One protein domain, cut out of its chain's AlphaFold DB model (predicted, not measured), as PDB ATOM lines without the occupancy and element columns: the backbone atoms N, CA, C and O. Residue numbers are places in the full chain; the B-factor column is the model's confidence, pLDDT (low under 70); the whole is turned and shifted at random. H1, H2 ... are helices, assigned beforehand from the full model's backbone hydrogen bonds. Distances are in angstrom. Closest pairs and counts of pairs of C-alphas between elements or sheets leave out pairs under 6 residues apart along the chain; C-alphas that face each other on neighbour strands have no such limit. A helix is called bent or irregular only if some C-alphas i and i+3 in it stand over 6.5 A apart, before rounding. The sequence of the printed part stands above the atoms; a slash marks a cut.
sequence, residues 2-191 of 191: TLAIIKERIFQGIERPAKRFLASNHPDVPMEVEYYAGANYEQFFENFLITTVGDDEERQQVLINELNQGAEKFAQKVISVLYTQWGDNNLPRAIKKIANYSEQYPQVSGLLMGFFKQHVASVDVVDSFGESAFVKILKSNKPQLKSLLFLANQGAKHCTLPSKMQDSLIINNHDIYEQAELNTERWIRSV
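AT A GLANCE: This is residues 2 to 191 of the 191 residues of an uncharacterized protein of Legionella massiliensis (UniProt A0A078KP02). The longest helix, H3, is sharply bent: its arm H3b joins H4 and H5 in an up-and-down bundle of three at the middle, each running against the one before it, while its arm H3a turns across the end of the bundle where H5 begins. The hairpin of H1 and H2 packs on one side of this core, and H6 to H9 extend from H4 on the other side, with H8 farthest out. The long link from H1 to H2 loops past the end where H3b and H5 end. The printed part has 190 residues, with nine named helices, H1 to H9 in chain order, and no named strand; its class is all helix. It is compact, with a radius of gyration of the C-alphas of 16.7 A, and rounded, spanning 45 by 40 by 33 A.

IN THESE COORDINATES: H3, residues 57 to 83, was assigned as one helix by its hydrogen bonds but is bent: C-alphas 69 and 72 are 8.1 A apart. Its arms are H3a, residues 57 to 69, 18.3 A long, and H3b, residues 72 to 83, 16.9 A long, beginning at (222.305, 232.607, 140.144). H4 is residues 90 to 101, 16.5 A, and H5 residues 106 to 119, 19.6 A. H1, residues 2 to 11, begins at (233.113, 233.539, 129.939); H2 is residues 41 to 52. H6 is residues 133 to 138, H7 145 to 153 and H8 163 to 172. H9, residues 174 to 188, 20.6 A, ends at (204.669, 206.564, 120.563).

HOW THE PARTS SIT: H3a and H3b are about perpendicular, at 86 degrees. The hairpin of H3b and H4 has a shallow tilt of 16 degrees, with closest C-alphas Val 78 and Ala 94 5.2 A apart. H4, the hub, touches four helices. It forms a hairpin with H5, closest at Ile 98 and Ser 109, whose C-alphas are 5.3 A apart. H3a touches H5, whose residues 107 to 108 alone take part, with C-alphas 63 and 107 closest at 5.9 A. H1 touches H3b, closest at C-alphas 10 and 76, 5.2 A. H2 and H5 only just touch, with 3 pairs of C-alphas within 8 A, the closest being 48 and 115 at 6.8 A. H4 touches H6, with C-alphas 96 and 133 closest at 4.7 A, and H7, with 99 and 147 closest at 4.6 A. H7 touches H9, with C-alphas 152 and 180 closest at 5.1 A, and H9 touches H8, with 177 and 169 closest at 5.7 A. Helix packing is mostly crossed, only just: 4 of 12 touching pairs are at a shallow tilt. Each O i to N i+4 pair is within hydrogen-bond range in H1, H2, H3a and H4 to H9, but 5 of 8 are in H3b.

THE WHOLE: The C-alphas of Ala 18 and Ile 171, the two farthest apart, are 48.9 A from each other. The printed part has no cut. The links H1 to H2 and H5 to H6 are long. Residues 17 to 39, 85 to 88 and 191 have pLDDT under 70.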
ATOM      1  N   THR A   2     234.529 233.324 129.595       84.44
ATOM      2  CA  THR A   2     233.113 233.539 129.939       84.44
ATOM      3  C   THR A   2     232.349 232.276 130.364       84.44
ATOM      4  O   THR A   2     231.621 232.305 131.353       84.44
ATOM      5  N   LEU A   3     232.559 231.137 129.688       88.56
ATOM      6  CA  LEU A   3     231.927 229.860 130.068       88.56
ATOM      7  C   LEU A   3     232.332 229.395 131.476       88.56
ATOM      8  O   LEU A   3     231.500 228.872 132.217       88.56
ATOM      9  N   ALA A   4     233.588 229.637 131.868       88.69
ATOM     10  CA  ALA A   4     234.067 229.323 133.211       88.69
ATOM     11  C   ALA A   4     233.332 230.164 134.266       88.69
ATOM     12  O   ALA A   4     232.882 229.605 135.258       88.69
ATOM     13  N   ILE A   5     233.103 231.457 134.001       91.94
ATOM     14  CA  ILE A   5     232.331 232.347 134.885       91.94
ATOM     15  C   ILE A   5     230.894 231.833 135.065       91.94
ATOM     16  O   ILE A   5     230.388 231.785 136.184       91.94
ATOM     17  N   ILE A   6     230.230 231.423 133.979       94.25
ATOM     18  CA  ILE A   6     228.861 230.883 134.035       94.25
ATOM     19  C   ILE A   6     228.819 229.619 134.904       94.25
ATOM     20  O   ILE A   6     227.990 229.525 135.812       94.25
ATOM     21  N   LYS A   7     229.734 228.671 134.661       94.62
ATOM     22  CA  LYS A   7     229.871 227.444 135.460       94.62
ATOM     23  C   LYS A   7     230.115 227.765 136.932       94.62
ATOM     24  O   LYS A   7     229.391 227.269 137.790       94.62
ATOM     25  N   GLU A   8     231.108 228.602 137.221       93.19
ATOM     26  CA  GLU A   8     231.491 228.968 138.584       93.19
ATOM     27  C   GLU A   8     230.312 229.552 139.349       93.19
ATOM     28  O   GLU A   8     230.006 229.069 140.432       93.19
ATOM     29  N   ARG A   9     229.579 230.507 138.769       94.50
ATOM     30  CA  ARG A   9     228.415 231.108 139.436       94.50
ATOM     31  C   ARG A   9     227.297 230.106 139.704       94.50
ATOM     32  O   ARG A   9     226.699 230.126 140.776       94.50
ATOM     33  N   ILE A  10     227.019 229.210 138.759       95.00
ATOM     34  CA  ILE A  10     225.961 228.203 138.912       95.00
ATOM     35  C   ILE A  10     226.307 227.174 140.000       95.00
ATOM     36  O   ILE A  10     225.402 226.716 140.698       95.00
ATOM     37  N   PHE A  11     227.587 226.837 140.173       92.31
ATOM     38  CA  PHE A  11     228.042 225.843 141.154       92.31
ATOM     39  C   PHE A  11     228.595 226.436 142.456       92.31
ATOM     40  O   PHE A  11     228.883 225.693 143.397       92.31
ATOM     41  N   GLN A  12     228.730 227.760 142.547       91.06
ATOM     42  CA  GLN A  12     229.269 228.431 143.724       91.06
ATOM     43  C   GLN A  12     228.452 228.094 144.978       91.06
ATOM     44  O   GLN A  12     227.226 228.181 144.994       91.06
ATOM     45  N   GLY A  13     229.154 227.719 146.052       82.31
ATOM     46  CA  GLY A  13     228.550 227.475 147.362       82.31
ATOM     47  C   GLY A  13     227.703 226.203 147.470       82.31
ATOM     48  O   GLY A  13     227.046 226.013 148.490       82.31
ATOM     49  N   ILE A  14     227.704 225.326 146.460       84.75
ATOM     50  CA  ILE A  14     227.005 224.041 146.540       84.75
ATOM     51  C   ILE A  14     227.843 223.054 147.358       84.75
ATOM     52  O   ILE A  14     228.954 222.689 146.969       84.75
ATOM     53  N   GLU A  15     227.303 222.610 148.494       75.00
ATOM     54  CA  GLU A  15     227.924 221.567 149.311       75.00
ATOM     55  C   GLU A  15     227.982 220.243 148.542       75.00
ATOM     56  O   GLU A  15     226.979 219.736 148.037       75.00
ATOM     57  N   ARG A  16     229.189 219.678 148.455       73.31
ATOM     58  CA  ARG A  16     229.461 218.440 147.725       73.31
ATOM     59  C   ARG A  16     229.474 217.280 148.724       73.31
ATOM     60  O   ARG A  16     230.447 217.162 149.473       73.31
ATOM     61  N   PRO A  17     228.458 216.406 148.763       63.19
ATOM     62  CA  PRO A  17     228.537 215.208 149.582       63.19
ATOM     63  C   PRO A  17     229.679 214.310 149.090       63.19
ATOM     64  O   PRO A  17     229.962 214.213 147.893       63.19
ATOM     65  N   ALA A  18     230.303 213.586 150.021       51.00
ATOM     66  CA  ALA A  18     231.305 212.567 149.706       51.00
ATOM     67  C   ALA A  18     230.733 211.402 148.864       51.00
ATOM     68  O   ALA A  18     231.492 210.644 148.264       51.00
ATOM     69  N   LYS A  19     229.398 211.269 148.804       48.19
ATOM     70  CA  LYS A  19     228.657 210.254 148.044       48.19
ATOM     71  C   LYS A  19     227.803 210.937 146.975       48.19
ATOM     72  O   LYS A  19     227.033 211.835 147.301       48.19
ATOM     73  N   ARG A  20     227.962 210.528 145.715       50.47
ATOM     74  CA  ARG A  20     227.282 211.107 144.545       50.47
ATOM     75  C   ARG A  20     226.367 210.064 143.920       50.47
ATOM     76  O   ARG A  20     226.747 208.899 143.859       50.47
ATOM     77  N   PHE A  21     225.206 210.494 143.445       48.66
ATOM     78  CA  PHE A  21     224.291 209.657 142.675       48.66
ATOM     79  C   PHE A  21     224.577 209.867 141.182       48.66
ATOM     80  O   PHE A  21     224.947 210.969 140.780       48.66
ATOM     81  N   LEU A  22     224.503 208.805 140.379       48.94
ATOM     82  CA  LEU A  22     224.698 208.876 138.926       48.94
ATOM     83  C   LEU A  22     223.445 209.412 138.235       48.94
ATOM     84  O   LEU A  22     222.396 209.512 138.847       48.94
ATOM     85  N   ALA A  23     223.562 209.760 136.959       44.41
ATOM     86  CA  ALA A  23     222.416 209.896 136.077       44.41
ATOM     87  C   ALA A  23     222.288 208.625 135.238       44.41
ATOM     88  O   ALA A  23     223.300 208.063 134.814       44.41
ATOM     89  N   SER A  24     221.059 208.162 135.020       42.69
ATOM     90  CA  SER A  24     220.788 207.050 134.110       42.69
ATOM     91  C   SER A  24     221.215 207.419 132.688       42.69
ATOM     92  O   SER A  24     220.978 208.536 132.232       42.69
ATOM     93  N   ASN A  25     221.773 206.455 131.954       39.47
ATOM     94  CA  ASN A  25     222.028 206.592 130.516       39.47
ATOM     95  C   ASN A  25     220.728 206.540 129.688       39.47
ATOM     96  O   ASN A  25     220.778 206.640 128.464       39.47
ATOM     97  N   HIS A  26     219.578 206.340 130.340       39.91
ATOM     98  CA  HIS A  26     218.275 206.205 129.707       39.91
ATOM     99  C   HIS A  26     217.243 207.115 130.399       39.91
ATOM    100  O   HIS A  26     217.027 206.965 131.605       39.91
ATOM    101  N   PRO A  27     216.562 208.018 129.666       41.25
ATOM    102  CA  PRO A  27     215.591 208.953 130.242       41.25
ATOM    103  C   PRO A  27     214.351 208.272 130.850       41.25
ATOM    104  O   PRO A  27     213.675 208.892 131.669       41.25
ATOM    105  N   ASP A  28     214.092 207.012 130.480       39.97
ATOM    106  CA  ASP A  28     212.891 206.247 130.849       39.97
ATOM    107  C   ASP A  28     213.157 205.095 131.843       39.97
ATOM    108  O   ASP A  28     212.249 204.325 132.147       39.97
ATOM    109  N   VAL A  29     214.386 204.951 132.358       42.19
ATOM    110  CA  VAL A  29     214.711 203.925 133.366       42.19
ATOM    111  C   VAL A  29     214.827 204.597 134.739       42.19
ATOM    112  O   VAL A  29     215.744 205.406 134.923       42.19
ATOM    113  N   PRO A  30     213.935 204.286 135.709       40.44
ATOM    114  CA  PRO A  30     214.146 204.680 137.093       40.44
ATOM    115  C   PRO A  30     215.495 204.118 137.547       40.44
ATOM    116  O   PRO A  30     215.805 202.953 137.313       40.44
ATOM    117  N   MET A  31     216.337 204.955 138.148       47.34
ATOM    118  CA  MET A  31     217.656 204.540 138.622       47.34
ATOM    119  C   MET A  31     217.516 203.576 139.807       47.34
ATOM    120  O   MET A  31     217.502 204.000 140.957       47.34
ATOM    121  N   GLU A  32     217.406 202.280 139.531       37.16
ATOM    122  CA  GLU A  32     217.192 201.245 140.554       37.16
ATOM    123  C   GLU A  32     218.468 200.806 141.295       37.16
ATOM    124  O   GLU A  32     218.405 199.929 142.152       37.16
ATOM    125  N   VAL A  33     219.642 201.381 141.008       39.50
ATOM    126  CA  VAL A  33     220.901 200.865 141.567       39.50
ATOM    127  C   VAL A  33     221.790 201.983 142.111       39.50
ATOM    128  O   VAL A  33     222.226 202.869 141.374       39.50
ATOM    129  N   GLU A  34     222.090 201.902 143.413       37.50
ATOM    130  CA  GLU A  34     223.149 202.654 144.094       37.50
ATOM    131  C   GLU A  34     224.512 202.351 143.448       37.50
ATOM    132  O   GLU A  34     225.263 201.485 143.895       37.50
ATOM    133  N   TYR A  35     224.860 203.064 142.380       39.72
ATOM    134  CA  TYR A  35     226.204 203.003 141.815       39.72
ATOM    135  C   TYR A  35     227.098 204.081 142.433       39.72
ATOM    136  O   TYR A  35     226.957 205.278 142.176       39.72
ATOM    137  N   TYR A  36     228.072 203.631 143.226       41.62
ATOM    138  CA  TYR A  36     229.202 204.432 143.689       41.62
ATOM    139  C   TYR A  36     230.242 204.558 142.569       41.62
ATOM    140  O   TYR A  36     231.137 203.725 142.481       41.62
ATOM    141  N   ALA A  37     230.158 205.601 141.733       37.97
ATOM    142  CA  ALA A  37     231.314 206.130 140.994       37.97
ATOM    143  C   ALA A  37     231.018 207.465 140.273       37.97
ATOM    144  O   ALA A  37     230.211 207.541 139.356       37.97
ATOM    145  N   GLY A  38     231.778 208.511 140.607       44.56
ATOM    146  CA  GLY A  38     232.480 209.297 139.581       44.56
ATOM    147  C   GLY A  38     231.786 210.437 138.817       44.56
ATOM    148  O   GLY A  38     232.512 211.169 138.151       44.56
ATOM    149  N   ALA A  39     230.469 210.673 138.889       54.78
ATOM    150  CA  ALA A  39     229.881 211.797 138.140       54.78
ATOM    151  C   ALA A  39     230.372 213.150 138.688       54.78
ATOM    152  O   ALA A  39     230.067 213.551 139.816       54.78
ATOM    153  N   ASN A  40     231.181 213.862 137.905       75.88
ATOM    154  CA  ASN A  40     231.498 215.260 138.156       75.88
ATOM    155  C   ASN A  40     230.473 216.109 137.398       75.88
ATOM    156  O   ASN A  40     230.707 216.457 136.244       75.88
ATOM    157  N   TYR A  41     229.324 216.406 138.021       80.12
ATOM    158  CA  TYR A  41     228.277 217.217 137.385       80.12
ATOM    159  C   TYR A  41     228.799 218.577 136.910       80.12
ATOM    160  O   TYR A  41     228.309 219.079 135.908       80.12
ATOM    161  N   GLU A  42     229.827 219.134 137.559       87.00
ATOM    162  CA  GLU A  42     230.516 220.340 137.083       87.00
ATOM    163  C   GLU A  42     231.208 220.109 135.736       87.00
ATOM    164  O   GLU A  42     231.084 220.940 134.844       87.00
ATOM    165  N   GLN A  43     231.877 218.964 135.555       84.75
ATOM    166  CA  GLN A  43     232.507 218.607 134.280       84.75
ATOM    167  C   GLN A  43     231.467 218.309 133.198       84.75
ATOM    168  O   GLN A  43     231.644 218.709 132.052       84.75
ATOM    169  N   PHE A  44     230.378 217.615 133.539       85.88
ATOM    170  CA  PHE A  44     229.286 217.396 132.586       85.88
ATOM    171  C   PHE A  44     228.651 218.714 132.175       85.88
ATOM    172  O   PHE A  44     228.412 218.926 130.991       85.88
ATOM    173  N   PHE A  45     228.433 219.616 133.129       90.88
ATOM    174  CA  PHE A  45     227.896 220.935 132.842       90.88
ATOM    175  C   PHE A  45     228.865 221.781 132.016       90.88
ATOM    176  O   PHE A  45     228.436 222.474 131.105       90.88
ATOM    177  N   GLU A  46     230.169 221.701 132.278       91.69
ATOM    178  CA  GLU A  46     231.199 222.360 131.472       91.69
ATOM    179  C   GLU A  46     231.210 221.855 130.032       91.69
ATOM    180  O   GLU A  46     231.142 222.651 129.098       91.69
ATOM    181  N   ASN A  47     231.216 220.535 129.843       90.75
ATOM    182  CA  ASN A  47     231.156 219.936 128.514       90.75
ATOM    183  C   ASN A  47     229.853 220.325 127.798       90.75
ATOM    184  O   ASN A  47     229.880 220.673 126.621       90.75
ATOM    185  N   PHE A  48     228.727 220.321 128.516       92.50
ATOM    186  CA  PHE A  48     227.431 220.765 128.010       92.50
ATOM    187  C   PHE A  48     227.424 222.252 127.632       92.50
ATOM    188  O   PHE A  48     226.879 222.622 126.596       92.50
ATOM    189  N   LEU A  49     228.045 223.123 128.428       94.44
ATOM    190  CA  LEU A  49     228.192 224.545 128.114       94.44
ATOM    191  C   LEU A  49     229.000 224.746 126.831       94.44
ATOM    192  O   LEU A  49     228.603 225.537 125.979       94.44
ATOM    193  N   ILE A  50     230.104 224.014 126.672       94.00
ATOM    194  CA  ILE A  50     230.945 224.083 125.472       94.00
ATOM    195  C   ILE A  50     230.157 223.643 124.233       94.00
ATOM    196  O   ILE A  50     230.261 224.282 123.194       94.00
ATOM    197  N   THR A  51     229.343 222.590 124.324       91.94
ATOM    198  CA  THR A  51     228.584 222.098 123.164       91.94
ATOM    199  C   THR A  51     227.337 222.918 122.856       91.94
ATOM    200  O   THR A  51     226.967 223.034 121.690       91.94
ATOM    201  N   THR A  52     226.663 223.470 123.868       91.19
ATOM    202  CA  THR A  52     225.378 224.163 123.676       91.19
ATOM    203  C   THR A  52     225.494 225.667 123.546       91.19
ATOM    204  O   THR A  52     224.642 226.260 122.890       91.19
ATOM    205  N   VAL A  53     226.496 226.280 124.172       92.06
ATOM    206  CA  VAL A  53     226.764 227.722 124.098       92.06
ATOM    207  C   VAL A  53     228.019 227.970 123.267       92.06
ATOM    208  O   VAL A  53     228.004 228.841 122.406       92.06
ATOM    209  N   GLY A  54     229.078 227.178 123.469       89.25
ATOM    210  CA  GLY A  54     230.307 227.273 122.677       89.25
ATOM    211  C   GLY A  54     230.863 228.690 122.656       89.25
ATOM    212  O   GLY A  54     230.909 229.338 123.700       89.25
ATOM    213  N   ASP A  55     231.229 229.171 121.471       90.44
ATOM    214  CA  ASP A  55     231.799 230.505 121.244       90.44
ATOM    215  C   ASP A  55     230.744 231.582 120.912       90.44
ATOM    216  O   ASP A  55     231.090 232.669 120.457       90.44
ATOM    217  N   ASP A  56     229.452 231.308 121.133       93.38
ATOM    218  CA  ASP A  56     228.371 232.280 120.932       93.38
ATOM    219  C   ASP A  56     228.427 233.385 122.005       93.38
ATOM    220  O   ASP A  56     227.838 233.274 123.084       93.38
ATOM    221  N   GLU A  57     229.187 234.446 121.721       92.56
ATOM    222  CA  GLU A  57     229.407 235.573 122.635       92.56
ATOM    223  C   GLU A  57     228.100 236.265 123.046       92.56
ATOM    224  O   GLU A  57     227.952 236.657 124.206       92.56
ATOM    225  N   GLU A  58     227.130 236.375 122.132       93.62
ATOM    226  CA  GLU A  58     225.833 236.987 122.423       93.62
ATOM    227  C   GLU A  58     225.091 236.156 123.471       93.62
ATOM    228  O   GLU A  58     224.693 236.667 124.523       93.62
ATOM    229  N   ARG A  59     224.979 234.845 123.245       93.56
ATOM    230  CA  ARG A  59     224.308 233.942 124.179       93.56
ATOM    231  C   ARG A  59     225.026 233.854 125.521       93.56
ATOM    232  O   ARG A  59     224.366 233.830 126.564       93.56
ATOM    233  N   GLN A  60     226.359 233.847 125.524       95.31
ATOM    234  CA  GLN A  60     227.148 233.921 126.755       95.31
ATOM    235  C   GLN A  60     226.840 235.203 127.544       95.31
ATOM    236  O   GLN A  60     226.648 235.148 128.763       95.31
ATOM    237  N   GLN A  61     226.755 236.349 126.865       95.12
ATOM    238  CA  GLN A  61     226.482 237.627 127.514       95.12
ATOM    239  C   GLN A  61     225.057 237.693 128.076       95.12
ATOM    240  O   GLN A  61     224.871 238.181 129.194       95.12
ATOM    241  N   VAL A  62     224.052 237.164 127.367       96.19
ATOM    242  CA  VAL A  62     222.675 237.100 127.891       96.19
ATOM    243  C   VAL A  62     222.604 236.209 129.134       96.19
ATOM    244  O   VAL A  62     222.002 236.610 130.131       96.19
ATOM    245  N   LEU A  63     223.278 235.054 129.134       96.81
ATOM    246  CA  LEU A  63     223.360 234.184 130.313       96.81
ATOM    247  C   LEU A  63     223.984 234.905 131.513       96.81
ATOM    248  O   LEU A  63     223.446 234.848 132.620       96.81
ATOM    249  N   ILE A  64     225.088 235.627 131.306       96.25
ATOM    250  CA  ILE A  64     225.713 236.430 132.364       96.25
ATOM    251  C   ILE A  64     224.767 237.519 132.868       96.25
ATOM    252  O   ILE A  64     224.680 237.739 134.077       96.25
ATOM    253  N   ASN A  65     224.039 238.181 131.970       96.75
ATOM    254  CA  ASN A  65     223.087 239.219 132.338       96.75
ATOM    255  C   ASN A  65     221.942 238.657 133.192       96.75
ATOM    256  O   ASN A  65     221.637 239.230 134.235       96.75
ATOM    257  N   GLU A  66     221.362 237.511 132.828       97.81
ATOM    258  CA  GLU A  66     220.336 236.850 133.647       97.81
ATOM    259  C   GLU A  66     220.887 236.417 135.018       97.81
ATOM    260  O   GLU A  66     220.240 236.620 136.051       97.81
ATOM    261  N   LEU A  67     222.117 235.889 135.068       96.88
ATOM    262  CA  LEU A  67     222.788 235.568 136.333       96.88
ATOM    263  C   LEU A  67     222.996 236.823 137.198       96.88
ATOM    264  O   LEU A  67     222.756 236.781 138.406       96.88
ATOM    265  N   ASN A  68     223.379 237.958 136.602       94.94
ATOM    266  CA  ASN A  68     223.491 239.254 137.287       94.94
ATOM    267  C   ASN A  68     222.140 239.756 137.818       94.94
ATOM    268  O   ASN A  68     222.087 240.361 138.884       94.94
ATOM    269  N   GLN A  69     221.045 239.455 137.120       95.69
ATOM    270  CA  GLN A  69     219.677 239.803 137.521       95.69
ATOM    271  C   GLN A  69     219.085 238.863 138.588       95.69
ATOM    272  O   GLN A  69     217.911 238.987 138.946       95.69
ATOM    273  N   GLY A  70     219.873 237.921 139.112       93.56
ATOM    274  CA  GLY A  70     219.485 237.063 140.233       93.56
ATOM    275  C   GLY A  70     219.185 235.609 139.873       93.56
ATOM    276  O   GLY A  70     218.876 234.831 140.782       93.56
ATOM    277  N   ALA A  71     219.343 235.199 138.606       96.38
ATOM    278  CA  ALA A  71     219.172 233.800 138.208       96.38
ATOM    279  C   ALA A  71     220.166 232.855 138.910       96.38
ATOM    280  O   ALA A  71     219.897 231.663 139.033       96.38
ATOM    281  N   GLU A  72     221.278 233.376 139.436       95.38
ATOM    282  CA  GLU A  72     222.305 232.607 140.144       95.38
ATOM    283  C   GLU A  72     221.737 231.792 141.320       95.38
ATOM    284  O   GLU A  72     221.852 230.568 141.339       95.38
ATOM    285  N   LYS A  73     221.035 232.436 142.264       93.50
ATOM    286  CA  LYS A  73     220.438 231.739 143.425       93.50
ATOM    287  C   LYS A  73     219.393 230.711 142.997       93.50
ATOM    288  O   LYS A  73     219.161 229.698 143.665       93.50
ATOM    289  N   PHE A  74     218.704 230.997 141.894       94.62
ATOM    290  CA  PHE A  74     217.756 230.075 141.295       94.62
ATOM    291  C   PHE A  74     218.476 228.824 140.775       94.62
ATOM    292  O   PHE A  74     218.090 227.725 141.191       94.62
ATOM    293  N   ALA A  75     219.519 229.010 139.962       96.44
ATOM    294  CA  ALA A  75     220.320 227.967 139.340       96.44
ATOM    295  C   ALA A  75     221.050 227.105 140.374       96.44
ATOM    296  O   ALA A  75     220.915 225.884 140.343       96.44
ATOM    297  N   GLN A  76     221.701 227.721 141.364       94.62
ATOM    298  CA  GLN A  76     222.365 227.019 142.468       94.62
ATOM    299  C   GLN A  76     221.401 226.084 143.200       94.62
ATOM    300  O   GLN A  76     221.704 224.921 143.448       94.62
ATOM    301  N   LYS A  77     220.182 226.550 143.493       92.56
ATOM    302  CA  LYS A  77     219.168 225.726 144.166       92.56
ATOM    303  C   LYS A  77     218.633 224.601 143.269       92.56
ATOM    304  O   LYS A  77     218.280 223.552 143.794       92.56
ATOM    305  N   VAL A  78     218.582 224.787 141.948       93.31
ATOM    306  CA  VAL A  78     218.250 223.708 140.999       93.31
ATOM    307  C   VAL A  78     219.370 222.665 140.958       93.31
ATOM    308  O   VAL A  78     219.093 221.482 141.115       93.31
ATOM    309  N   ILE A  79     220.626 223.087 140.822       91.06
ATOM    310  CA  ILE A  79     221.784 222.189 140.726       91.06
ATOM    311  C   ILE A  79     222.078 221.482 142.052       91.06
ATOM    312  O   ILE A  79     222.482 220.324 142.045       91.06
ATOM    313  N   SER A  80     221.799 222.115 143.195       88.25
ATOM    314  CA  SER A  80     221.984 221.493 144.513       88.25
ATOM    315  C   SER A  80     221.215 220.178 144.668       88.25
ATOM    316  O   SER A  80     221.674 219.290 145.378       88.25
ATOM    317  N   VAL A  81     220.097 220.004 143.948       85.50
ATOM    318  CA  VAL A  81     219.314 218.759 143.957       85.50
ATOM    319  C   VAL A  81     220.145 217.554 143.516       85.50
ATOM    320  O   VAL A  81     219.973 216.473 144.076       85.50
ATOM    321  N   LEU A  82     221.094 217.741 142.597       81.25
ATOM    322  CA  LEU A  82     221.987 216.682 142.110       81.25
ATOM    323  C   LEU A  82     222.918 216.137 143.207       81.25
ATOM    324  O   LEU A  82     223.474 215.049 143.085       81.25
ATOM    325  N   TYR A  83     223.072 216.902 144.286       77.81
ATOM    326  CA  TYR A  83     223.921 216.607 145.434       77.81
ATOM    327  C   TYR A  83     223.115 216.314 146.705       77.81
ATOM    328  O   TYR A  83     223.687 216.091 147.768       77.81
ATOM    329  N   THR A  84     221.786 216.299 146.627       72.44
ATOM    330  CA  THR A  84     220.953 215.859 147.750       72.44
ATOM    331  C   THR A  84     220.798 214.344 147.733       72.44
ATOM    332  O   THR A  84     220.803 213.728 146.666       72.44
ATOM    333  N   GLN A  85     220.641 213.731 148.914       65.38
ATOM    334  CA  GLN A  85     220.149 212.353 148.982       65.38
ATOM    335  C   GLN A  85     218.863 212.255 148.159       65.38
ATOM    336  O   GLN A  85     218.024 213.159 148.232       65.38
ATOM    337  N   TRP A  86     218.750 211.191 147.360       56.53
ATOM    338  CA  TRP A  86     217.599 210.893 146.508       56.53
ATOM    339  C   TRP A  86     216.362 210.600 147.368       56.53
ATOM    340  O   TRP A  86     215.933 209.468 147.524       56.53
ATOM    341  N   GLY A  87     215.816 211.642 147.993       54.19
ATOM    342  CA  GLY A  87     214.452 211.664 148.483       54.19
ATOM    343  C   GLY A  87     213.549 211.994 147.301       54.19
ATOM    344  O   GLY A  87     213.728 213.034 146.662       54.19
ATOM    345  N   ASP A  88     212.603 211.099 147.039       59.59
ATOM    346  CA  ASP A  88     211.790 210.890 145.830       59.59
ATOM    347  C   ASP A  88     211.222 212.117 145.081       59.59
ATOM    348  O   ASP A  88     210.765 211.986 143.952       59.59
ATOM    349  N   ASN A  89     211.242 213.329 145.640       71.50
ATOM    350  CA  ASN A  89     210.530 214.485 145.080       71.50
ATOM    351  C   ASN A  89     211.449 215.586 144.537       71.50
ATOM    352  O   ASN A  89     210.947 216.600 144.040       71.50
ATOM    353  N   ASN A  90     212.773 215.459 144.646       83.25
ATOM    354  CA  ASN A  90     213.663 216.587 144.361       83.25
ATOM    355  C   ASN A  90     213.769 216.910 142.861       83.25
ATOM    356  O   ASN A  90     213.744 218.090 142.501       83.25
ATOM    357  N   LEU A  91     213.803 215.903 141.982       86.38
ATOM    358  CA  LEU A  91     213.926 216.115 140.533       86.38
ATOM    359  C   LEU A  91     212.673 216.764 139.913       86.38
ATOM    360  O   LEU A  91     212.815 217.836 139.315       86.38
ATOM    361  N   PRO A  92     211.439 216.259 140.130       89.00
ATOM    362  CA  PRO A  92     210.240 216.950 139.646       89.00
ATOM    363  C   PRO A  92     210.097 218.366 140.224       89.00
ATOM    364  O   PRO A  92     209.607 219.275 139.552       89.00
ATOM    365  N   ARG A  93     210.552 218.600 141.467       91.31
ATOM    366  CA  ARG A  93     210.577 219.945 142.070       91.31
ATOM    367  C   ARG A  93     211.590 220.865 141.394       91.31
ATOM    368  O   ARG A  93     211.272 222.037 141.199       91.31
ATOM    369  N   ALA A  94     212.771 220.365 141.036       92.81
ATOM    370  CA  ALA A  94     213.775 221.121 140.295       92.81
ATOM    371  C   ALA A  94     213.242 221.526 138.914       92.81
ATOM    372  O   ALA A  94     213.262 222.707 138.582       92.81
ATOM    373  N   ILE A  95     212.655 220.584 138.171       94.75
ATOM    374  CA  ILE A  95     212.055 220.822 136.847       94.75
ATOM    375  C   ILE A  95     210.895 221.818 136.933       94.75
ATOM    376  O   ILE A  95     210.857 222.787 136.174       94.75
ATOM    377  N   LYS A  96     210.000 221.661 137.918       95.38
ATOM    378  CA  LYS A  96     208.948 222.650 138.200       95.38
ATOM    379  C   LYS A  96     209.542 224.026 138.486       95.38
ATOM    380  O   LYS A  96     209.021 225.030 138.017       95.38
ATOM    381  N   LYS A  97     210.630 224.091 139.255       96.00
ATOM    382  CA  LYS A  97     211.290 225.360 139.553       96.00
ATOM    383  C   LYS A  97     211.874 225.992 138.292       96.00
ATOM    384  O   LYS A  97     211.691 227.186 138.113       96.00
ATOM    385  N   ILE A  98     212.514 225.218 137.418       97.62
ATOM    386  CA  ILE A  98     213.001 225.716 136.124       97.62
ATOM    387  C   ILE A  98     211.841 226.319 135.318       97.62
ATOM    388  O   ILE A  98     211.928 227.461 134.882       97.62
ATOM    389  N   ALA A  99     210.722 225.603 135.205       97.31
ATOM    390  CA  ALA A  99     209.547 226.081 134.476       97.31
ATOM    391  C   ALA A  99     208.908 227.338 135.088       97.31
ATOM    392  O   ALA A  99     208.447 228.222 134.373       97.31
ATOM    393  N   ASN A 100     208.887 227.457 136.415       96.06
ATOM    394  CA  ASN A 100     208.337 228.634 137.089       96.06
ATOM    395  C   ASN A 100     209.194 229.897 136.895       96.06
ATOM    396  O   ASN A 100     208.684 231.005 137.029       96.06
ATOM    397  N   TYR A 101     210.487 229.740 136.600       96.94
ATOM    398  CA  TYR A 101     211.415 230.847 136.353       96.94
ATOM    399  C   TYR A 101     211.693 231.083 134.862       96.94
ATOM    400  O   TYR A 101     212.407 232.025 134.531       96.94
ATOM    401  N   SER A 102     211.102 230.297 133.957       96.94
ATOM    402  CA  SER A 102     211.406 230.360 132.522       96.94
ATOM    403  C   SER A 102     210.985 231.660 131.845       96.94
ATOM    404  O   SER A 102     211.543 232.011 130.815       96.94
ATOM    405  N   GLU A 103     210.007 232.375 132.397       95.56
ATOM    406  CA  GLU A 103     209.639 233.706 131.904       95.56
ATOM    407  C   GLU A 103     210.621 234.781 132.379       95.56
ATOM    408  O   GLU A 103     210.950 235.695 131.630       95.56
ATOM    409  N   GLN A 104     211.092 234.669 133.622       96.12
ATOM    410  CA  GLN A 104     211.979 235.660 134.223       96.12
ATOM    411  C   GLN A 104     213.427 235.506 133.738       96.12
ATOM    412  O   GLN A 104     214.111 236.503 133.532       96.12
ATOM    413  N   TYR A 105     213.884 234.263 133.571       97.38
ATOM    414  CA  TYR A 105     215.251 233.907 133.187       97.38
ATOM    415  C   TYR A 105     215.226 232.847 132.072       97.38
ATOM    416  O   TYR A 105     215.509 231.670 132.338       97.38
ATOM    417  N   PRO A 106     214.789 233.204 130.850       96.56
ATOM    418  CA  PRO A 106     214.584 232.246 129.769       96.56
ATOM    419  C   PRO A 106     215.863 231.517 129.346       96.56
ATOM    420  O   PRO A 106     215.810 230.303 129.137       96.56
ATOM    421  N   GLN A 107     217.012 232.196 129.261       96.38
ATOM    422  CA  GLN A 107     218.259 231.558 128.828       96.38
ATOM    423  C   GLN A 107     218.816 230.614 129.890       96.38
ATOM    424  O   GLN A 107     219.177 229.480 129.574       96.38
ATOM    425  N   VAL A 108     218.839 231.027 131.160       97.69
ATOM    426  CA  VAL A 108     219.303 230.177 132.265       97.69
ATOM    427  C   VAL A 108     218.340 229.011 132.477       97.69
ATOM    428  O   VAL A 108     218.783 227.882 132.681       97.69
ATOM    429  N   SER A 109     217.027 229.229 132.376       98.06
ATOM    430  CA  SER A 109     216.043 228.146 132.503       98.06
ATOM    431  C   SER A 109     216.135 227.153 131.344       98.06
ATOM    432  O   SER A 109     216.088 225.944 131.573       98.06
ATOM    433  N   GLY A 110     216.323 227.637 130.113       97.12
ATOM    434  CA  GLY A 110     216.574 226.790 128.947       97.12
ATOM    435  C   GLY A 110     217.867 225.985 129.077       97.12
ATOM    436  O   GLY A 110     217.863 224.780 128.830       97.12
ATOM    437  N   LEU A 111     218.951 226.618 129.537       97.31
ATOM    438  CA  LEU A 111     220.239 225.967 129.788       97.31
ATOM    439  C   LEU A 111     220.114 224.850 130.833       97.31
ATOM    440  O   LEU A 111     220.546 223.724 130.590       97.31
ATOM    441  N   LEU A 112     219.487 225.137 131.977       97.25
ATOM    442  CA  LEU A 112     219.285 224.151 133.040       97.25
ATOM    443  C   LEU A 112     218.368 223.012 132.592       97.25
ATOM    444  O   LEU A 112     218.666 221.856 132.879       97.25
ATOM    445  N   MET A 113     217.284 223.305 131.865       96.75
ATOM    446  CA  MET A 113     216.403 222.262 131.338       96.75
ATOM    447  C   MET A 113     217.124 221.368 130.328       96.75
ATOM    448  O   MET A 113     217.001 220.148 130.393       96.75
ATOM    449  N   GLY A 114     217.904 221.963 129.420       94.06
ATOM    450  CA  GLY A 114     218.713 221.222 128.456       94.06
ATOM    451  C   GLY A 114     219.708 220.294 129.149       94.06
ATOM    452  O   GLY A 114     219.769 219.110 128.820       94.06
ATOM    453  N   PHE A 115     220.402 220.797 130.174       92.38
ATOM    454  CA  PHE A 115     221.320 219.989 130.970       92.38
ATOM    455  C   PHE A 115     220.597 218.832 131.668       92.38
ATOM    456  O   PHE A 115     221.057 217.693 131.608       92.38
ATOM    457  N   PHE A 116     219.440 219.098 132.286       89.62
ATOM    458  CA  PHE A 116     218.644 218.068 132.952       89.62
ATOM    459  C   PHE A 116     218.214 216.973 131.977       89.62
ATOM    460  O   PHE A 116     218.449 215.799 132.247       89.62
ATOM    461  N   LYS A 117     217.662 217.347 130.820       87.50
ATOM    462  CA  LYS A 117     217.213 216.393 129.799       87.50
ATOM    463  C   LYS A 117     218.342 215.522 129.259       87.50
ATOM    464  O   LYS A 117     218.111 214.355 128.965       87.50
ATOM    465  N   GLN A 118     219.538 216.087 129.101       84.06
ATOM    466  CA  GLN A 118     220.672 215.375 128.516       84.06
ATOM    467  C   GLN A 118     221.422 214.504 129.530       84.06
ATOM    468  O   GLN A 118     221.957 213.462 129.158       84.06
ATOM    469  N   HIS A 119     221.496 214.932 130.790       81.25
ATOM    470  CA  HIS A 119     222.439 214.369 131.758       81.25
ATOM    471  C   HIS A 119     221.837 214.013 133.111       81.25
ATOM    472  O   HIS A 119     222.601 213.645 133.996       81.25
ATOM    473  N   VAL A 120     220.533 214.178 133.335       80.31
ATOM    474  CA  VAL A 120     219.933 213.960 134.661       80.31
ATOM    475  C   VAL A 120     218.644 213.152 134.573       80.31
ATOM    476  O   VAL A 120     218.588 212.049 135.105       80.31
ATOM    477  N   ALA A 121     217.601 213.707 133.957       79.50
ATOM    478  CA  ALA A 121     216.265 213.129 133.953       79.50
ATOM    479  C   ALA A 121     215.395 213.694 132.823       79.50
ATOM    480  O   ALA A 121     215.546 214.845 132.405       79.50
ATOM    481  N   SER A 122     214.420 212.892 132.394       84.94
ATOM    482  CA  SER A 122     213.331 213.345 131.526       84.94
ATOM    483  C   SER A 122     212.497 214.450 132.187       84.94
ATOM    484  O   SER A 122     212.349 214.496 133.410       84.94
ATOM    485  N   VAL A 123     211.882 215.310 131.367       89.12
ATOM    486  CA  VAL A 123     210.906 216.320 131.818       89.12
ATOM    487  C   VAL A 123     209.675 215.688 132.488       89.12
ATOM    488  O   VAL A 123     209.056 216.312 133.353       89.12
ATOM    489  N   ASP A 124     209.372 214.434 132.138       88.38
ATOM    490  CA  ASP A 124     208.259 213.645 132.673       88.38
ATOM    491  C   ASP A 124     208.641 212.811 133.909       88.38
ATOM    492  O   ASP A 124     207.826 212.017 134.374       88.38
ATOM    493  N   VAL A 125     209.851 212.977 134.470       85.81
ATOM    494  CA  VAL A 125     210.236 212.286 135.713       85.81
ATOM    495  C   VAL A 125     209.194 212.544 136.804       85.81
ATOM    496  O   VAL A 125     208.751 213.679 137.015       85.81
ATOM    497  N   VAL A 126     208.796 211.475 137.485       84.81
ATOM    498  CA  VAL A 126     207.765 211.486 138.526       84.81
ATOM    499  C   VAL A 126     208.385 211.321 139.905       84.81
ATOM    500  O   VAL A 126     209.482 210.784 140.037       84.81
ATOM    501  N   ASP A 127     207.695 211.809 140.934       83.44
ATOM    502  CA  ASP A 127     208.046 211.470 142.313       83.44
ATOM    503  C   ASP A 127     207.433 210.130 142.749       83.44
ATOM    504  O   ASP A 127     206.770 209.454 141.962       83.44
ATOM    505  N   SER A 128     207.616 209.749 144.016       79.75
ATOM    506  CA  SER A 128     207.057 208.506 144.571       79.75
ATOM    507  C   SER A 128     205.528 208.440 144.570       79.75
ATOM    508  O   SER A 128     204.962 207.366 144.760       79.75
ATOM    509  N   PHE A 129     204.843 209.558 144.308       81.56
ATOM    510  CA  PHE A 129     203.394 209.607 144.117       81.56
ATOM    511  C   PHE A 129     202.984 209.556 142.638       81.56
ATOM    512  O   PHE A 129     201.804 209.716 142.325       81.56
ATOM    513  N   GLY A 130     203.935 209.363 141.720       80.88
ATOM    514  CA  GLY A 130     203.685 209.381 140.284       80.88
ATOM    515  C   GLY A 130     203.455 210.789 139.722       80.88
ATOM    516  O   GLY A 130     202.878 210.925 138.646       80.88
ATOM    517  N   GLU A 131     203.863 211.856 140.423       86.06
ATOM    518  CA  GLU A 131     203.617 213.229 139.972       86.06
ATOM    519  C   GLU A 131     204.833 213.873 139.297       86.06
ATOM    520  O   GLU A 131     205.843 214.168 139.944       86.06
ATOM    521  N   SER A 132     204.690 214.218 138.014       89.88
ATOM    522  CA  SER A 132     205.665 215.030 137.281       89.88
ATOM    523  C   SER A 132     205.563 216.524 137.615       89.88
ATOM    524  O   SER A 132     204.606 216.997 138.242       89.88
ATOM    525  N   ALA A 133     206.537 217.317 137.159       92.31
ATOM    526  CA  ALA A 133     206.473 218.779 137.255       92.31
ATOM    527  C   ALA A 133     205.204 219.351 136.595       92.31
ATOM    528  O   ALA A 133     204.591 220.275 137.136       92.31
ATOM    529  N   PHE A 134     204.786 218.758 135.474       91.75
ATOM    530  CA  PHE A 134     203.587 219.136 134.728       91.75
ATOM    531  C   PHE A 134     202.323 218.946 135.579       91.75
ATOM    532  O   PHE A 134     201.562 219.893 135.794       91.75
ATOM    533  N   VAL A 135     202.166 217.762 136.190       90.06
ATOM    534  CA  VAL A 135     201.074 217.460 137.135       90.06
ATOM    535  C   VAL A 135     201.088 218.432 138.317       90.06
ATOM    536  O   VAL A 135     200.054 218.979 138.699       90.06
ATOM    537  N   LYS A 136     202.267 218.699 138.888       91.44
ATOM    538  CA  LYS A 136     202.421 219.580 140.057       91.44
ATOM    539  C   LYS A 136     202.103 221.048 139.782       91.44
ATOM    540  O   LYS A 136     201.873 221.794 140.742       91.44
ATOM    541  N   ILE A 137     202.172 221.507 138.535       92.31
ATOM    542  CA  ILE A 137     201.749 222.864 138.160       92.31
ATOM    543  C   ILE A 137     200.238 222.879 137.912       92.31
ATOM    544  O   ILE A 137     199.564 223.766 138.434       92.31
ATOM    545  N   LEU A 138     199.690 221.867 137.234       89.88
ATOM    546  CA  LEU A 138     198.244 221.734 137.010       89.88
ATOM    547  C   LEU A 138     197.440 221.603 138.307       89.88
ATOM    548  O   LEU A 138     196.384 222.212 138.432       89.88
ATOM    549  N   LYS A 139     197.951 220.862 139.299       88.88
ATOM    550  CA  LYS A 139     197.317 220.721 140.624       88.88
ATOM    551  C   LYS A 139     197.362 221.992 141.477       88.88
ATOM    552  O   LYS A 139     196.758 222.024 142.545       88.88
ATOM    553  N   SER A 140     198.122 223.015 141.084       87.31
ATOM    554  CA  SER A 140     198.241 224.226 141.896       87.31
ATOM    555  C   SER A 140     196.988 225.096 141.787       87.31
ATOM    556  O   SER A 140     196.377 225.182 140.731       87.31
ATOM    557  N   ASN A 141     196.638 225.810 142.862       80.75
ATOM    558  CA  ASN A 141     195.473 226.710 142.872       80.75
ATOM    559  C   ASN A 141     195.562 227.841 141.830       80.75
ATOM    560  O   ASN A 141     194.554 228.460 141.505       80.75
ATOM    561  N   LYS A 142     196.774 228.151 141.349       82.12
ATOM    562  CA  LYS A 142     197.043 229.139 140.300       82.12
ATOM    563  C   LYS A 142     198.050 228.545 139.311       82.12
ATOM    564  O   LYS A 142     199.244 228.838 139.439       82.12
ATOM    565  N   PRO A 143     197.602 227.692 138.372       79.88
ATOM    566  CA  PRO A 143     198.484 227.093 137.382       79.88
ATOM    567  C   PRO A 143     199.206 228.181 136.589       79.88
ATOM    568  O   PRO A 143     198.586 229.082 136.026       79.88
ATOM    569  N   GLN A 144     200.534 228.110 136.562       88.19
ATOM    570  CA  GLN A 144     201.347 229.031 135.776       88.19
ATOM    571  C   GLN A 144     201.354 228.540 134.327       88.19
ATOM    572  O   GLN A 144     202.152 227.679 133.964       88.19
ATOM    573  N   LEU A 145     200.440 229.065 133.505       90.94
ATOM    574  CA  LEU A 145     200.253 228.614 132.118       90.94
ATOM    575  C   LEU A 145     201.544 228.707 131.297       90.94
ATOM    576  O   LEU A 145     201.895 227.769 130.594       90.94
ATOM    577  N   LYS A 146     202.321 229.779 131.469       93.44
ATOM    578  CA  LYS A 146     203.624 229.931 130.800       93.44
ATOM    579  C   LYS A 146     204.621 228.841 131.189       93.44
ATOM    580  O   LYS A 146     205.383 228.386 130.346       93.44
ATOM    581  N   SER A 147     204.583 228.377 132.435       95.69
ATOM    582  CA  SER A 147     205.411 227.265 132.905       95.69
ATOM    583  C   SER A 147     204.955 225.931 132.318       95.69
ATOM    584  O   SER A 147     205.792 225.105 131.968       95.69
ATOM    585  N   LEU A 148     203.644 225.724 132.158       94.56
ATOM    586  CA  LEU A 148     203.104 224.548 131.470       94.56
ATOM    587  C   LEU A 148     203.487 224.539 129.989       94.56
ATOM    588  O   LEU A 148     203.988 223.528 129.506       94.56
ATOM    589  N   LEU A 149     203.333 225.672 129.299       95.31
ATOM    590  CA  LEU A 149     203.746 225.818 127.905       95.31
ATOM    591  C   LEU A 149     205.256 225.616 127.749       95.31
ATOM    592  O   LEU A 149     205.692 224.918 126.840       95.31
ATOM    593  N   PHE A 150     206.063 226.155 128.667       97.12
ATOM    594  CA  PHE A 150     207.497 225.885 128.695       97.12
ATOM    595  C   PHE A 150     207.776 224.384 128.819       97.12
ATOM    596  O   PHE A 150     208.534 223.853 128.018       97.12
ATOM    597  N   LEU A 151     207.145 223.669 129.756       96.31
ATOM    598  CA  LEU A 151     207.346 222.223 129.887       96.31
ATOM    599  C   LEU A 151     206.893 221.448 128.641       96.31
ATOM    600  O   LEU A 151     207.604 220.541 128.211       96.31
ATOM    601  N   ALA A 152     205.768 221.827 128.026       95.12
ATOM    602  CA  ALA A 152     205.305 221.235 126.772       95.12
ATOM    603  C   ALA A 152     206.329 221.467 125.645       95.12
ATOM    604  O   ALA A 152     206.740 220.519 124.982       95.12
ATOM    605  N   ASN A 153     206.865 222.679 125.502       95.44
ATOM    606  CA  ASN A 153     207.948 222.974 124.551       95.44
ATOM    607  C   ASN A 153     209.236 222.186 124.845       95.44
ATOM    608  O   ASN A 153     210.059 221.969 123.958       95.44
ATOM    609  N   GLN A 154     209.422 221.747 126.089       94.31
ATOM    610  CA  GLN A 154     210.569 220.950 126.517       94.31
ATOM    611  C   GLN A 154     210.339 219.438 126.401       94.31
ATOM    612  O   GLN A 154     211.266 218.674 126.678       94.31
ATOM    613  N   GLY A 155     209.177 219.001 125.911       92.00
ATOM    614  CA  GLY A 155     208.889 217.601 125.603       92.00
ATOM    615  C   GLY A 155     207.905 216.921 126.552       92.00
ATOM    616  O   GLY A 155     207.747 215.709 126.449       92.00
ATOM    617  N   ALA A 156     207.268 217.660 127.468       92.19
ATOM    618  CA  ALA A 156     206.307 217.072 128.398       92.19
ATOM    619  C   ALA A 156     205.084 216.523 127.654       92.19
ATOM    620  O   ALA A 156     204.572 217.159 126.725       92.19
ATOM    621  N   LYS A 157     204.625 215.343 128.073       91.62
ATOM    622  CA  LYS A 157     203.551 214.587 127.411       91.62
ATOM    623  C   LYS A 157     202.261 214.659 128.225       91.62
ATOM    624  O   LYS A 157     202.282 214.454 129.439       91.62
ATOM    625  N   HIS A 158     201.115 214.869 127.572       87.75
ATOM    626  CA  HIS A 158     199.814 214.869 128.265       87.75
ATOM    627  C   HIS A 158     199.359 213.456 128.657       87.75
ATOM    628  O   HIS A 158     198.600 213.314 129.614       87.75
ATOM    629  N   CYS A 159     199.821 212.405 127.967       84.31
ATOM    630  CA  CYS A 159     199.416 211.026 128.257       84.31
ATOM    631  C   CYS A 159     199.870 210.527 129.639       84.31
ATOM    632  O   CYS A 159     199.339 209.544 130.147       84.31
ATOM    633  N   THR A 160     200.812 211.234 130.271       79.25
ATOM    634  CA  THR A 160     201.253 210.987 131.652       79.25
ATOM    635  C   THR A 160     200.278 211.545 132.699       79.25
ATOM    636  O   THR A 160     200.443 211.314 133.897       79.25
ATOM    637  N   LEU A 161     199.250 212.288 132.275       83.81
ATOM    638  CA  LEU A 161     198.301 212.952 133.160       83.81
ATOM    639  C   LEU A 161     197.058 212.086 133.412       83.81
ATOM    640  O   LEU A 161     196.593 211.387 132.511       83.81
ATOM    641  N   PRO A 162     196.423 212.195 134.593       84.06
ATOM    642  CA  PRO A 162     195.091 211.635 134.811       84.06
ATOM    643  C   PRO A 162     194.079 212.177 133.790       84.06
ATOM    644  O   PRO A 162     194.099 213.370 133.493       84.06
ATOM    645  N   SER A 163     193.141 211.341 133.327       85.00
ATOM    646  CA  SER A 163     192.160 211.701 132.281       85.00
ATOM    647  C   SER A 163     191.454 213.044 132.535       85.00
ATOM    648  O   SER A 163     191.461 213.902 131.662       85.00
ATOM    649  N   LYS A 164     190.993 213.315 133.765       86.81
ATOM    650  CA  LYS A 164     190.357 214.606 134.108       86.81
ATOM    651  C   LYS A 164     191.251 215.832 133.869       86.81
ATOM    652  O   LYS A 164     190.750 216.919 133.602       86.81
ATOM    653  N   MET A 165     192.569 215.688 134.019       87.19
ATOM    654  CA  MET A 165     193.523 216.771 133.752       87.19
ATOM    655  C   MET A 165     193.782 216.944 132.261       87.19
ATOM    656  O   MET A 165     193.970 218.076 131.826       87.19
ATOM    657  N   GLN A 166     193.757 215.852 131.492       86.56
ATOM    658  CA  GLN A 166     193.826 215.917 130.035       86.56
ATOM    659  C   GLN A 166     192.605 216.653 129.480       86.56
ATOM    660  O   GLN A 166     192.772 217.642 128.775       86.56
ATOM    661  N   ASP A 167     191.396 216.281 129.911       87.00
ATOM    662  CA  ASP A 167     190.157 216.954 129.499       87.00
ATOM    663  C   ASP A 167     190.196 218.454 129.830       87.00
ATOM    664  O   ASP A 167     189.861 219.310 129.009       87.00
ATOM    665  N   SER A 168     190.677 218.797 131.029       85.44
ATOM    666  CA  SER A 168     190.828 220.191 131.447       85.44
ATOM    667  C   SER A 168     191.836 220.970 130.597       85.44
ATOM    668  O   SER A 168     191.648 222.172 130.406       85.44
ATOM    669  N   LEU A 169     192.916 220.341 130.126       86.75
ATOM    670  CA  LEU A 169     193.883 220.972 129.224       86.75
ATOM    671  C   LEU A 169     193.284 221.193 127.843       86.75
ATOM    672  O   LEU A 169     193.374 222.304 127.333       86.75
ATOM    673  N   ILE A 170     192.623 220.175 127.290       88.25
ATOM    674  CA  ILE A 170     191.964 220.236 125.980       88.25
ATOM    675  C   ILE A 170     190.989 221.416 125.927       88.25
ATOM    676  O   ILE A 170     190.984 222.166 124.953       88.25
ATOM    677  N   ILE A 171     190.194 221.598 126.987       86.62
ATOM    678  CA  ILE A 171     189.151 222.630 127.042       86.62
ATOM    679  C   ILE A 171     189.729 224.019 127.339       86.62
ATOM    680  O   ILE A 171     189.321 224.995 126.715       86.62
ATOM    681  N   ASN A 172     190.637 224.132 128.315       85.25
ATOM    682  CA  ASN A 172     191.013 225.439 128.870       85.25
ATOM    683  C   ASN A 172     192.362 225.972 128.371       85.25
ATOM    684  O   ASN A 172     192.642 227.151 128.564       85.25
ATOM    685  N   ASN A 173     193.218 225.120 127.805       88.06
ATOM    686  CA  ASN A 173     194.609 225.432 127.466       88.06
ATOM    687  C   ASN A 173     195.035 224.656 126.210       88.06
ATOM    688  O   ASN A 173     195.943 223.819 126.252       88.06
ATOM    689  N   HIS A 174     194.307 224.882 125.114       88.50
ATOM    690  CA  HIS A 174     194.424 224.085 123.895       88.50
ATOM    691  C   HIS A 174     195.830 224.126 123.280       88.50
ATOM    692  O   HIS A 174     196.331 223.097 122.852       88.50
ATOM    693  N   ASP A 175     196.502 225.275 123.327       92.12
ATOM    694  CA  ASP A 175     197.883 225.459 122.866       92.12
ATOM    695  C   ASP A 175     198.882 224.566 123.621       92.12
ATOM    696  O   ASP A 175     199.747 223.918 123.029       92.12
ATOM    697  N   ILE A 176     198.733 224.483 124.944       93.31
ATOM    698  CA  ILE A 176     199.543 223.605 125.794       93.31
ATOM    699  C   ILE A 176     199.242 222.138 125.475       93.31
ATOM    700  O   ILE A 176     200.162 221.318 125.423       93.31
ATOM    701  N   TYR A 177     197.963 221.805 125.275       93.88
ATOM    702  CA  TYR A 177     197.543 220.457 124.910       93.88
ATOM    703  C   TYR A 177     198.113 220.032 123.554       93.88
ATOM    704  O   TYR A 177     198.765 218.997 123.502       93.88
ATOM    705  N   GLU A 178     197.946 220.830 122.497       94.62
ATOM    706  CA  GLU A 178     198.452 220.523 121.153       94.62
ATOM    707  C   GLU A 178     199.958 220.242 121.177       94.62
ATOM    708  O   GLU A 178     200.426 219.240 120.634       94.62
ATOM    709  N   GLN A 179     200.734 221.077 121.874       96.12
ATOM    710  CA  GLN A 179     202.172 220.861 121.978       96.12
ATOM    711  C   GLN A 179     202.517 219.578 122.754       96.12
ATOM    712  O   GLN A 179     203.459 218.867 122.390       96.12
ATOM    713  N   ALA A 180     201.768 219.262 123.812       92.94
ATOM    714  CA  ALA A 180     201.961 218.041 124.591       92.94
ATOM    715  C   ALA A 180     201.494 216.775 123.842       92.94
ATOM    716  O   ALA A 180     202.082 215.704 124.022       92.94
ATOM    717  N   GLU A 181     200.463 216.881 123.002       94.62
ATOM    718  CA  GLU A 181     199.969 215.829 122.100       94.62
ATOM    719  C   GLU A 181     201.037 215.499 121.057       94.62
ATOM    720  O   GLU A 181     201.446 214.348 120.939       94.62
ATOM    721  N   LEU A 182     201.631 216.513 120.416       94.25
ATOM    722  CA  LEU A 182     202.753 216.310 119.493       94.25
ATOM    723  C   LEU A 182     203.923 215.557 120.145       94.25
ATOM    724  O   LEU A 182     204.546 214.702 119.512       94.25
ATOM    725  N   ASN A 183     204.234 215.851 121.410       93.12
ATOM    726  CA  ASN A 183     205.270 215.122 122.148       93.12
ATOM    727  C   ASN A 183     204.876 213.663 122.410       93.12
ATOM    728  O   ASN A 183     205.724 212.772 122.339       93.12
ATOM    729  N   THR A 184     203.597 213.424 122.693       90.12
ATOM    730  CA  THR A 184     203.037 212.089 122.922       90.12
ATOM    731  C   THR A 184     203.087 211.256 121.646       90.12
ATOM    732  O   THR A 184     203.628 210.152 121.668       90.12
ATOM    733  N   GLU A 185     202.633 211.799 120.516       92.25
ATOM    734  CA  GLU A 185     202.707 211.125 119.219       92.25
ATOM    735  C   GLU A 185     204.147 210.783 118.824       92.25
ATOM    736  O   GLU A 185     204.425 209.670 118.377       92.25
ATOM    737  N   ARG A 186     205.079 211.732 118.994       89.62
ATOM    738  CA  ARG A 186     206.503 211.505 118.703       89.62
ATOM    739  C   ARG A 186     207.070 210.375 119.547       89.62
ATOM    740  O   ARG A 186     207.813 209.554 119.023       89.62
ATOM    741  N   TRP A 187     206.711 210.335 120.826       85.88
ATOM    742  CA  TRP A 187     207.148 209.279 121.725       85.88
ATOM    743  C   TRP A 187     206.601 207.916 121.298       85.88
ATOM    744  O   TRP A 187     207.388 206.990 121.131       85.88
ATOM    745  N   ILE A 188     205.299 207.813 121.019       84.25
ATOM    746  CA  ILE A 188     204.669 206.564 120.563       84.25
ATOM    747  C   ILE A 188     205.326 206.041 119.279       84.25
ATOM    748  O   ILE A 188     205.537 204.844 119.152       84.25
ATOM    749  N   ARG A 189     205.687 206.923 118.337       86.38
ATOM    750  CA  ARG A 189     206.351 206.538 117.075       86.38
ATOM    751  C   ARG A 189     207.829 206.162 117.227       86.38
ATOM    752  O   ARG A 189     208.417 205.676 116.267       86.38
ATOM    753  N   SER A 190     208.442 206.471 118.369       76.31
ATOM    754  CA  SER A 190     209.858 206.191 118.650       76.31
ATOM    755  C   SER A 190     210.091 204.880 119.407       76.31
ATOM    756  O   SER A 190     211.243 204.484 119.576       76.31
ATOM    757  N   VAL A 191     209.003 204.246 119.857       57.91
ATOM    758  CA  VAL A 191     208.950 202.919 120.490       57.91
ATOM    759  C   VAL A 191     208.644 201.871 119.426       57.91
ATOM    760  O   VAL A 191     209.276 200.795 119.483       57.91
TER     761      VAL A 191